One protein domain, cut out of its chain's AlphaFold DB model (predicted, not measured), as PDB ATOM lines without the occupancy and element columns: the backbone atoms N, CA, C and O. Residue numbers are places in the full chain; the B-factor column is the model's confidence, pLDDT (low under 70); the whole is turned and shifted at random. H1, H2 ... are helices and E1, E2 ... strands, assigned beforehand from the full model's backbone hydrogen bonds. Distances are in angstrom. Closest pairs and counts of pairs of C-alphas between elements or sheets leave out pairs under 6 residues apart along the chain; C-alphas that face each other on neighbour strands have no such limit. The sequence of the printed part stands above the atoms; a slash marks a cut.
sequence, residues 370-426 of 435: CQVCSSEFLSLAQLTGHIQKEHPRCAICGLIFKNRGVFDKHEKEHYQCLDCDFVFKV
ATOM      1  N   CYS A 370      52.967 -14.285 107.083       89.56
ATOM      2  CA  CYS A 370      53.205 -13.593 108.339       89.56
ATOM      3  C   CYS A 370      53.027 -14.552 109.517       89.56
ATOM      4  O   CYS A 370      51.934 -15.054 109.747       89.56
ATOM      5  N   GLN A 371      54.066 -14.752 110.324       87.62
ATOM      6  CA  GLN A 371      54.008 -15.676 111.466       87.62
ATOM      7  C   GLN A 371      53.173 -15.151 112.648       87.62
ATOM      8  O   GLN A 371      52.868 -15.897 113.572       87.62
ATOM      9  N   VAL A 372      52.794 -13.868 112.636       87.00
ATOM     10  CA  VAL A 372      52.021 -13.237 113.719       87.00
ATOM     11  C   VAL A 372      50.511 -13.336 113.480       87.00
ATOM     12  O   VAL A 372      49.751 -13.523 114.428       87.00
ATOM     13  N   CYS A 373      50.062 -13.194 112.228       88.62
ATOM     14  CA  CYS A 373      48.636 -13.184 111.874       88.62
ATOM     15  C   CYS A 373      48.255 -14.128 110.724       88.62
ATOM     16  O   CYS A 373      47.107 -14.115 110.288       88.62
ATOM     17  N   SER A 374      49.209 -14.906 110.206       87.94
ATOM     18  CA  SER A 374      49.035 -15.867 109.108       87.94
ATOM     19  C   SER A 374      48.576 -15.261 107.774       87.94
ATOM     20  O   SER A 374      48.117 -15.982 106.895       87.94
ATOM     21  N   SER A 375      48.722 -13.944 107.588       86.88
ATOM     22  CA  SER A 375      48.436 -13.291 106.303       86.88
ATOM     23  C   SER A 375      49.462 -13.684 105.235       86.88
ATOM     24  O   SER A 375      50.659 -13.756 105.515       86.88
ATOM     25  N   GLU A 376      48.991 -13.910 104.009       91.00
ATOM     26  CA  GLU A 376      49.782 -14.379 102.865       91.00
ATOM     27  C   GLU A 376      50.154 -13.217 101.916       91.00
ATOM     28  O   GLU A 376      49.312 -12.377 101.591       91.00
ATOM     29  N   PHE A 377      51.396 -13.192 101.423       90.12
ATOM     30  CA  PHE A 377      51.934 -12.129 100.560       90.12
ATOM     31  C   PHE A 377      52.724 -12.686  99.371       90.12
ATOM     32  O   PHE A 377      53.337 -13.743  99.462       90.12
ATOM     33  N   LEU A 378      52.779 -11.947  98.257       88.81
ATOM     34  CA  LEU A 378      53.498 -12.382  97.044       88.81
ATOM     35  C   LEU A 378      55.008 -12.141  97.110       88.81
ATOM     36  O   LEU A 378      55.751 -12.623  96.260       88.81
ATOM     37  N   SER A 379      55.472 -11.334  98.062       89.38
ATOM     38  CA  SER A 379      56.879 -10.955  98.165       89.38
ATOM     39  C   SER A 379      57.276 -10.645  99.599       89.38
ATOM     40  O   SER A 379      56.443 -10.258 100.423       89.38
ATOM     41  N   LEU A 380      58.579 -10.746  99.871       88.81
ATOM     42  CA  LEU A 380      59.152 -10.331 101.149       88.81
ATOM     43  C   LEU A 380      58.911  -8.842 101.418       88.81
ATOM     44  O   LEU A 380      58.541  -8.495 102.526       88.81
ATOM     45  N   ALA A 381      59.016  -7.970 100.410       90.12
ATOM     46  CA  ALA A 381      58.766  -6.536 100.582       90.12
ATOM     47  C   ALA A 381      57.336  -6.236 101.076       90.12
ATOM     48  O   ALA A 381      57.143  -5.396 101.955       90.12
ATOM     49  N   GLN A 382      56.335  -6.950 100.546       91.19
ATOM     50  CA  GLN A 382      54.948  -6.831 101.003       91.19
ATOM     51  C   GLN A 382      54.775  -7.334 102.439       91.19
ATOM     52  O   GLN A 382      54.128  -6.661 103.239       91.19
ATOM     53  N   LEU A 383      55.384  -8.475 102.775       91.94
ATOM     54  CA  LEU A 383      55.357  -9.016 104.132       91.94
ATOM     55  C   LEU A 383      56.043  -8.071 105.131       91.94
ATOM     56  O   LEU A 383      55.470  -7.762 106.172       91.94
ATOM     57  N   THR A 384      57.234  -7.564 104.812       89.19
ATOM     58  CA  THR A 384      57.976  -6.622 105.660       89.19
ATOM     59  C   THR A 384      57.175  -5.343 105.884       89.19
ATOM     60  O   THR A 384      57.020  -4.903 107.023       89.19
ATOM     61  N   GLY A 385      56.592  -4.781 104.820       91.25
ATOM     62  CA  GLY A 385      55.723  -3.610 104.927       91.25
ATOM     63  C   GLY A 385      54.463  -3.872 105.758       91.25
ATOM     64  O   GLY A 385      54.020  -2.987 106.489       91.25
ATOM     65  N   HIS A 386      53.901  -5.080 105.688       92.06
ATOM     66  CA  HIS A 386      52.790  -5.498 106.539       92.06
ATOM     67  C   HIS A 386      53.202  -5.591 108.012       92.06
ATOM     68  O   HIS A 386      52.535  -4.997 108.854       92.06
ATOM     69  N   ILE A 387      54.313  -6.265 108.330       88.88
ATOM     70  CA  ILE A 387      54.808  -6.394 109.708       88.88
ATOM     71  C   ILE A 387      55.063  -5.010 110.308       88.88
ATOM     72  O   ILE A 387      54.614  -4.727 111.413       88.88
ATOM     73  N   GLN A 388      55.708  -4.111 109.564       87.00
ATOM     74  CA  GLN A 388      56.021  -2.771 110.057       87.00
ATOM     75  C   GLN A 388      54.770  -1.933 110.373       87.00
ATOM     76  O   GLN A 388      54.799  -1.107 111.284       87.00
ATOM     77  N   LYS A 389      53.677  -2.131 109.627       88.50
ATOM     78  CA  LYS A 389      52.431  -1.368 109.793       88.50
ATOM     79  C   LYS A 389      51.487  -1.983 110.822       88.50
ATOM     80  O   LYS A 389      50.952  -1.268 111.663       88.50
ATOM     81  N   GLU A 390      51.293  -3.295 110.759       89.88
ATOM     82  CA  GLU A 390      50.252  -4.006 111.512       89.88
ATOM     83  C   GLU A 390      50.782  -4.653 112.798       89.88
ATOM     84  O   GLU A 390      50.019  -4.916 113.733       89.88
ATOM     85  N   HIS A 391      52.094  -4.894 112.872       90.62
ATOM     86  CA  HIS A 391      52.732  -5.614 113.970       90.62
ATOM     87  C   HIS A 391      53.817  -4.772 114.646       90.62
ATOM     88  O   HIS A 391      55.013  -4.973 114.413       90.62
ATOM     89  N   PRO A 392      53.422  -3.810 115.501       88.81
ATOM     90  CA  PRO A 392      54.368  -2.931 116.167       88.81
ATOM     91  C   PRO A 392      55.362  -3.725 117.016       88.81
ATOM     92  O   PRO A 392      54.996  -4.641 117.762       88.81
ATOM     93  N   ARG A 393      56.629  -3.333 116.894       87.12
ATOM     94  CA  ARG A 393      57.758  -3.879 117.642       87.12
ATOM     95  C   ARG A 393      58.123  -2.927 118.771       87.12
ATOM     96  O   ARG A 393      58.271  -1.727 118.554       87.12
ATOM     97  N   CYS A 394      58.306  -3.460 119.972       86.25
ATOM     98  CA  CYS A 394      58.819  -2.684 121.091       86.25
ATOM     99  C   CYS A 394      60.310  -2.401 120.920       86.25
ATOM    100  O   CYS A 394      61.107  -3.330 120.828       86.25
ATOM    101  N   ALA A 395      60.685  -1.120 120.918       84.50
ATOM    102  CA  ALA A 395      62.081  -0.693 120.837       84.50
ATOM    103  C   ALA A 395      62.893  -1.085 122.085       84.50
ATOM    104  O   ALA A 395      64.093  -1.303 121.989       84.50
ATOM    105  N   ILE A 396      62.230  -1.224 123.237       80.50
ATOM    106  CA  ILE A 396      62.881  -1.517 124.520       80.50
ATOM    107  C   ILE A 396      63.184  -3.015 124.659       80.50
ATOM    108  O   ILE A 396      64.274  -3.390 125.073       80.50
ATOM    109  N   CYS A 397      62.225  -3.892 124.332       83.38
ATOM    110  CA  CYS A 397      62.360  -5.338 124.568       83.38
ATOM    111  C   CYS A 397      62.369  -6.204 123.299       83.38
ATOM    112  O   CYS A 397      62.516  -7.420 123.390       83.38
ATOM    113  N   GLY A 398      62.167  -5.609 122.121       81.69
ATOM    114  CA  GLY A 398      62.174  -6.307 120.834       81.69
ATOM    115  C   GLY A 398      60.938  -7.162 120.531       81.69
ATOM    116  O   GLY A 398      60.862  -7.715 119.435       81.69
ATOM    117  N   LEU A 399      59.968  -7.270 121.450       83.75
ATOM    118  CA  LEU A 399      58.755  -8.066 121.239       83.75
ATOM    119  C   LEU A 399      57.879  -7.475 120.128       83.75
ATOM    120  O   LEU A 399      57.709  -6.258 120.036       83.75
ATOM    121  N   ILE A 400      57.309  -8.357 119.306       85.56
ATOM    122  CA  ILE A 400      56.403  -8.024 118.202       85.56
ATOM    123  C   ILE A 400      54.978  -8.373 118.624       85.56
ATOM    124  O   ILE A 400      54.724  -9.460 119.143       85.56
ATOM    125  N   PHE A 401      54.041  -7.458 118.393       87.50
ATOM    126  CA  PHE A 401      52.660  -7.603 118.842       87.50
ATOM    127  C   PHE A 401      51.701  -7.763 117.671       87.50
ATOM    128  O   PHE A 401      51.867  -7.146 116.626       87.50
ATOM    129  N   LYS A 402      50.637  -8.546 117.873       88.19
ATOM    130  CA  LYS A 402      49.627  -8.808 116.835       88.19
ATOM    131  C   LYS A 402      48.871  -7.571 116.355       88.19
ATOM    132  O   LYS A 402      48.335  -7.591 115.256       88.19
ATOM    133  N   ASN A 403      48.776  -6.535 117.185       88.62
ATOM    134  CA  ASN A 403      48.128  -5.275 116.847       88.62
ATOM    135  C   ASN A 403      48.592  -4.146 117.780       88.62
ATOM    136  O   ASN A 403      49.205  -4.383 118.828       88.62
ATOM    137  N   ARG A 404      48.232  -2.910 117.417       87.94
ATOM    138  CA  ARG A 404      48.571  -1.699 118.173       87.94
ATOM    139  C   ARG A 404      47.996  -1.669 119.590       87.94
ATOM    140  O   ARG A 404      48.698  -1.287 120.515       87.94
ATOM    141  N   GLY A 405      46.771  -2.150 119.791       88.50
ATOM    142  CA  GLY A 405      46.124  -2.102 121.105       88.50
ATOM    143  C   GLY A 405      46.817  -2.950 122.181       88.50
ATOM    144  O   GLY A 405      46.851  -2.553 123.344       88.50
ATOM    145  N   VAL A 406      47.376  -4.111 121.819       87.31
ATOM    146  CA  VAL A 406      48.172  -4.925 122.759       87.31
ATOM    147  C   VAL A 406      49.537  -4.279 123.002       87.31
ATOM    148  O   VAL A 406      49.997  -4.244 124.141       87.31
ATOM    149  N   PHE A 407      50.143  -3.715 121.958       89.25
ATOM    150  CA  PHE A 407      51.403  -2.987 122.067       89.25
ATOM    151  C   PHE A 407      51.311  -1.778 123.004       89.25
ATOM    152  O   PHE A 407      52.133  -1.661 123.902       89.25
ATOM    153  N   ASP A 408      50.288  -0.930 122.874       88.12
ATOM    154  CA  ASP A 408      50.149   0.273 123.709       88.12
ATOM    155  C   ASP A 408      49.949  -0.069 125.199       88.12
ATOM    156  O   ASP A 408      50.271   0.724 126.084       88.12
ATOM    157  N   LYS A 409      49.387  -1.248 125.503       86.88
ATOM    158  CA  LYS A 409      49.298  -1.754 126.882       86.88
ATOM    159  C   LYS A 409      50.661  -2.203 127.386       86.88
ATOM    160  O   LYS A 409      51.033  -1.829 128.489       86.88
ATOM    161  N   HIS A 410      51.387  -2.957 126.567       84.50
ATOM    162  CA  HIS A 410      52.737  -3.406 126.879       84.50
ATOM    163  C   HIS A 410      53.721  -2.240 127.052       84.50
ATOM    164  O   HIS A 410      54.546  -2.259 127.955       84.50
ATOM    165  N   GLU A 411      53.627  -1.204 126.219       83.38
ATOM    166  CA  GLU A 411      54.522  -0.044 126.274       83.38
ATOM    167  C   GLU A 411      54.450   0.671 127.632       83.38
ATOM    168  O   GLU A 411      55.469   1.108 128.156       83.38
ATOM    169  N   LYS A 412      53.266   0.691 128.255       83.69
ATOM    170  CA  LYS A 412      53.038   1.255 129.596       83.69
ATOM    171  C   LYS A 412      53.585   0.391 130.737       83.69
ATOM    172  O   LYS A 412      53.598   0.844 131.878       83.69
ATOM    173  N   GLU A 413      53.983  -0.849 130.459       78.69
ATOM    174  CA  GLU A 413      54.625  -1.733 131.439       78.69
ATOM    175  C   GLU A 413      56.138  -1.493 131.533       78.69
ATOM    176  O   GLU A 413      56.775  -1.962 132.480       78.69
ATOM    177  N   HIS A 414      56.718  -0.756 130.580       76.06
ATOM    178  CA  HIS A 414      58.093  -0.282 130.690       76.06
ATOM    179  C   HIS A 414      58.141   0.936 131.599       76.06
ATOM    180  O   HIS A 414      57.459   1.932 131.365       76.06
ATOM    181  N   TYR A 415      58.976   0.868 132.632       67.19
ATOM    182  CA  TYR A 415      59.189   1.985 133.544       67.19
ATOM    183  C   TYR A 415      60.593   2.535 133.332       67.19
ATOM    184  O   TYR A 415      61.581   1.860 133.622       67.19
ATOM    185  N   GLN A 416      60.680   3.765 132.833       57.06
ATOM    186  CA  GLN A 416      61.932   4.511 132.775       57.06
ATOM    187  C   GLN A 416      62.230   5.089 134.158       57.06
ATOM    188  O   GLN A 416      61.403   5.792 134.742       57.06
ATOM    189  N   CYS A 417      63.399   4.767 134.704       48.47
ATOM    190  CA  CYS A 417      63.883   5.417 135.908       48.47
ATOM    191  C   CYS A 417      64.304   6.849 135.562       48.47
ATOM    192  O   CYS A 417      65.261   7.047 134.818       48.47
ATOM    193  N   LEU A 418      63.595   7.833 136.117       52.19
ATOM    194  CA  LEU A 418      63.835   9.266 135.894       52.19
ATOM    195  C   LEU A 418      65.207   9.742 136.403       52.19
ATOM    196  O   LEU A 418      65.652  10.819 136.019       52.19
ATOM    197  N   ASP A 419      65.871   8.944 137.242       46.59
ATOM    198  CA  ASP A 419      67.137   9.303 137.885       46.59
ATOM    199  C   ASP A 419      68.374   8.722 137.179       46.59
ATOM    200  O   ASP A 419      69.491   9.172 137.427       46.59
ATOM    201  N   CYS A 420      68.214   7.714 136.313       54.62
ATOM    202  CA  CYS A 420      69.344   7.081 135.622       54.62
ATOM    203  C   CYS A 420      69.087   6.730 134.150       54.62
ATOM    204  O   CYS A 420      69.878   5.993 133.567       54.62
ATOM    205  N   ASP A 421      67.978   7.207 133.572       52.41
ATOM    206  CA  ASP A 421      67.494   6.899 132.213       52.41
ATOM    207  C   ASP A 421      67.389   5.400 131.873       52.41
ATOM    208  O   ASP A 421      67.109   5.006 130.742       52.41
ATOM    209  N   PHE A 422      67.546   4.531 132.872       51.25
ATOM    210  CA  PHE A 422      67.511   3.091 132.700       51.25
ATOM    211  C   PHE A 422      66.062   2.606 132.715       51.25
ATOM    212  O   PHE A 422      65.318   2.836 133.675       51.25
ATOM    213  N   VAL A 423      65.649   1.928 131.645       55.44
ATOM    214  CA  VAL A 423      64.305   1.359 131.535       55.44
ATOM    215  C   VAL A 423      64.289  -0.026 132.174       55.44
ATOM    216  O   VAL A 423      64.963  -0.948 131.717       55.44
ATOM    217  N   PHE A 424      63.512  -0.184 133.243       58.44
ATOM    218  CA  PHE A 424      63.329  -1.460 133.922       58.44
ATOM    219  C   PHE A 424      62.066  -2.160 133.418       58.44
ATOM    220  O   PHE A 424      60.983  -1.575 133.332       58.44
ATOM    221  N   LYS A 425      62.193  -3.463 133.156       49.59
ATOM    222  CA  LYS A 425      61.057  -4.355 132.932       49.59
ATOM    223  C   LYS A 425      60.424  -4.677 134.285       49.59
ATOM    224  O   LYS A 425      61.019  -5.404 135.079       49.59
ATOM    225  N   VAL A 426      59.199  -4.219 134.548       48.75
ATOM    226  CA  VAL A 426      58.376  -4.896 135.556       48.75
ATOM    227  C   VAL A 426      57.869  -6.163 134.877       48.75
ATOM    228  O   VAL A 426      56.847  -6.157 134.202       48.75
TER     229      VAL A 426
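Overview. This is residues 370 to 426 of the 435 residues of the protein "PR domain containing 5 [Gallus gallus]" of Lepeophtheirus salmonis (UniProt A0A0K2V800). Small pieces are strung out along a loose rod: the helix H1 lies near one end, with the loop of residues 370 to 379 before it, and a small two-stranded hairpin, E1 and E2, lies at the other end. Between them the long unnamed stretch of residues 391 to 403 runs out and folds back to the short helix H2, and residues 417 to 422, at the hairpin's tip, stick out. The printed part has 57 residues with two named helices and then two named strands, in the order H1, H2, E1, E2; the sheet, E1 - E2, is antiparallel. The class is mixed, helices and strands, with under half of the residues in named elements. The whole is loose, with a radius of gyration of the C-alphas of 14.3 A and spans of 48 by 18 by 14 A.

Arrangement. Look first at E1, residues 414 to 416, and E2, residues 423 to 425, a hairpin of antiparallel neighbour strands with 148 degrees between their directions. The C-alphas of Gln 416 and Val 423 face each other at 4.1 A. Check N 424 and O 415, 2.8 A apart, and N 415 and O 424, 3.2 A apart; both pairs are within hydrogen-bond range. Step back along the chain over a tight link of 2 residues and you reach H2, residues 404 to 411, which is apart from E2. Farther back is H1, residues 380 to 390, apart from both strands. H1 and H2 are close but not clearly touching, and their closest C-alphas, those of Glu 390 and Arg 404, are 7.2 A apart. They run the same way at a steep tilt of 69 degrees, only just short of about perpendicular. In H1 every O i to N i+4 pair is within hydrogen-bond range; in H2 3 of 4 are.

Along the chain. Find C-alpha 414 at (58.093, -0.282, 130.690), where the three residues of E1 begin; E2 ends at C-alpha 425, at (61.057, -4.355, 132.932). H2 runs 10.2 A from Arg 404 to Glu 411. Go to C-alpha 380 at (59.152, -10.331, 101.149); from there H1 runs 15.1 A to C-alpha 390.

Size, cuts and confidence. The two C-alphas farthest apart, those of Leu 378 and Asp 419, are 48.2 A apart. The printed part has no cut. The link from H1 to H2, 13 residues, is long, and the link from E1 to E2, 6 residues, is short. In the B-factor column the mean pLDDT of the printed part is 80.2, and residues 415 to 426 are under 70.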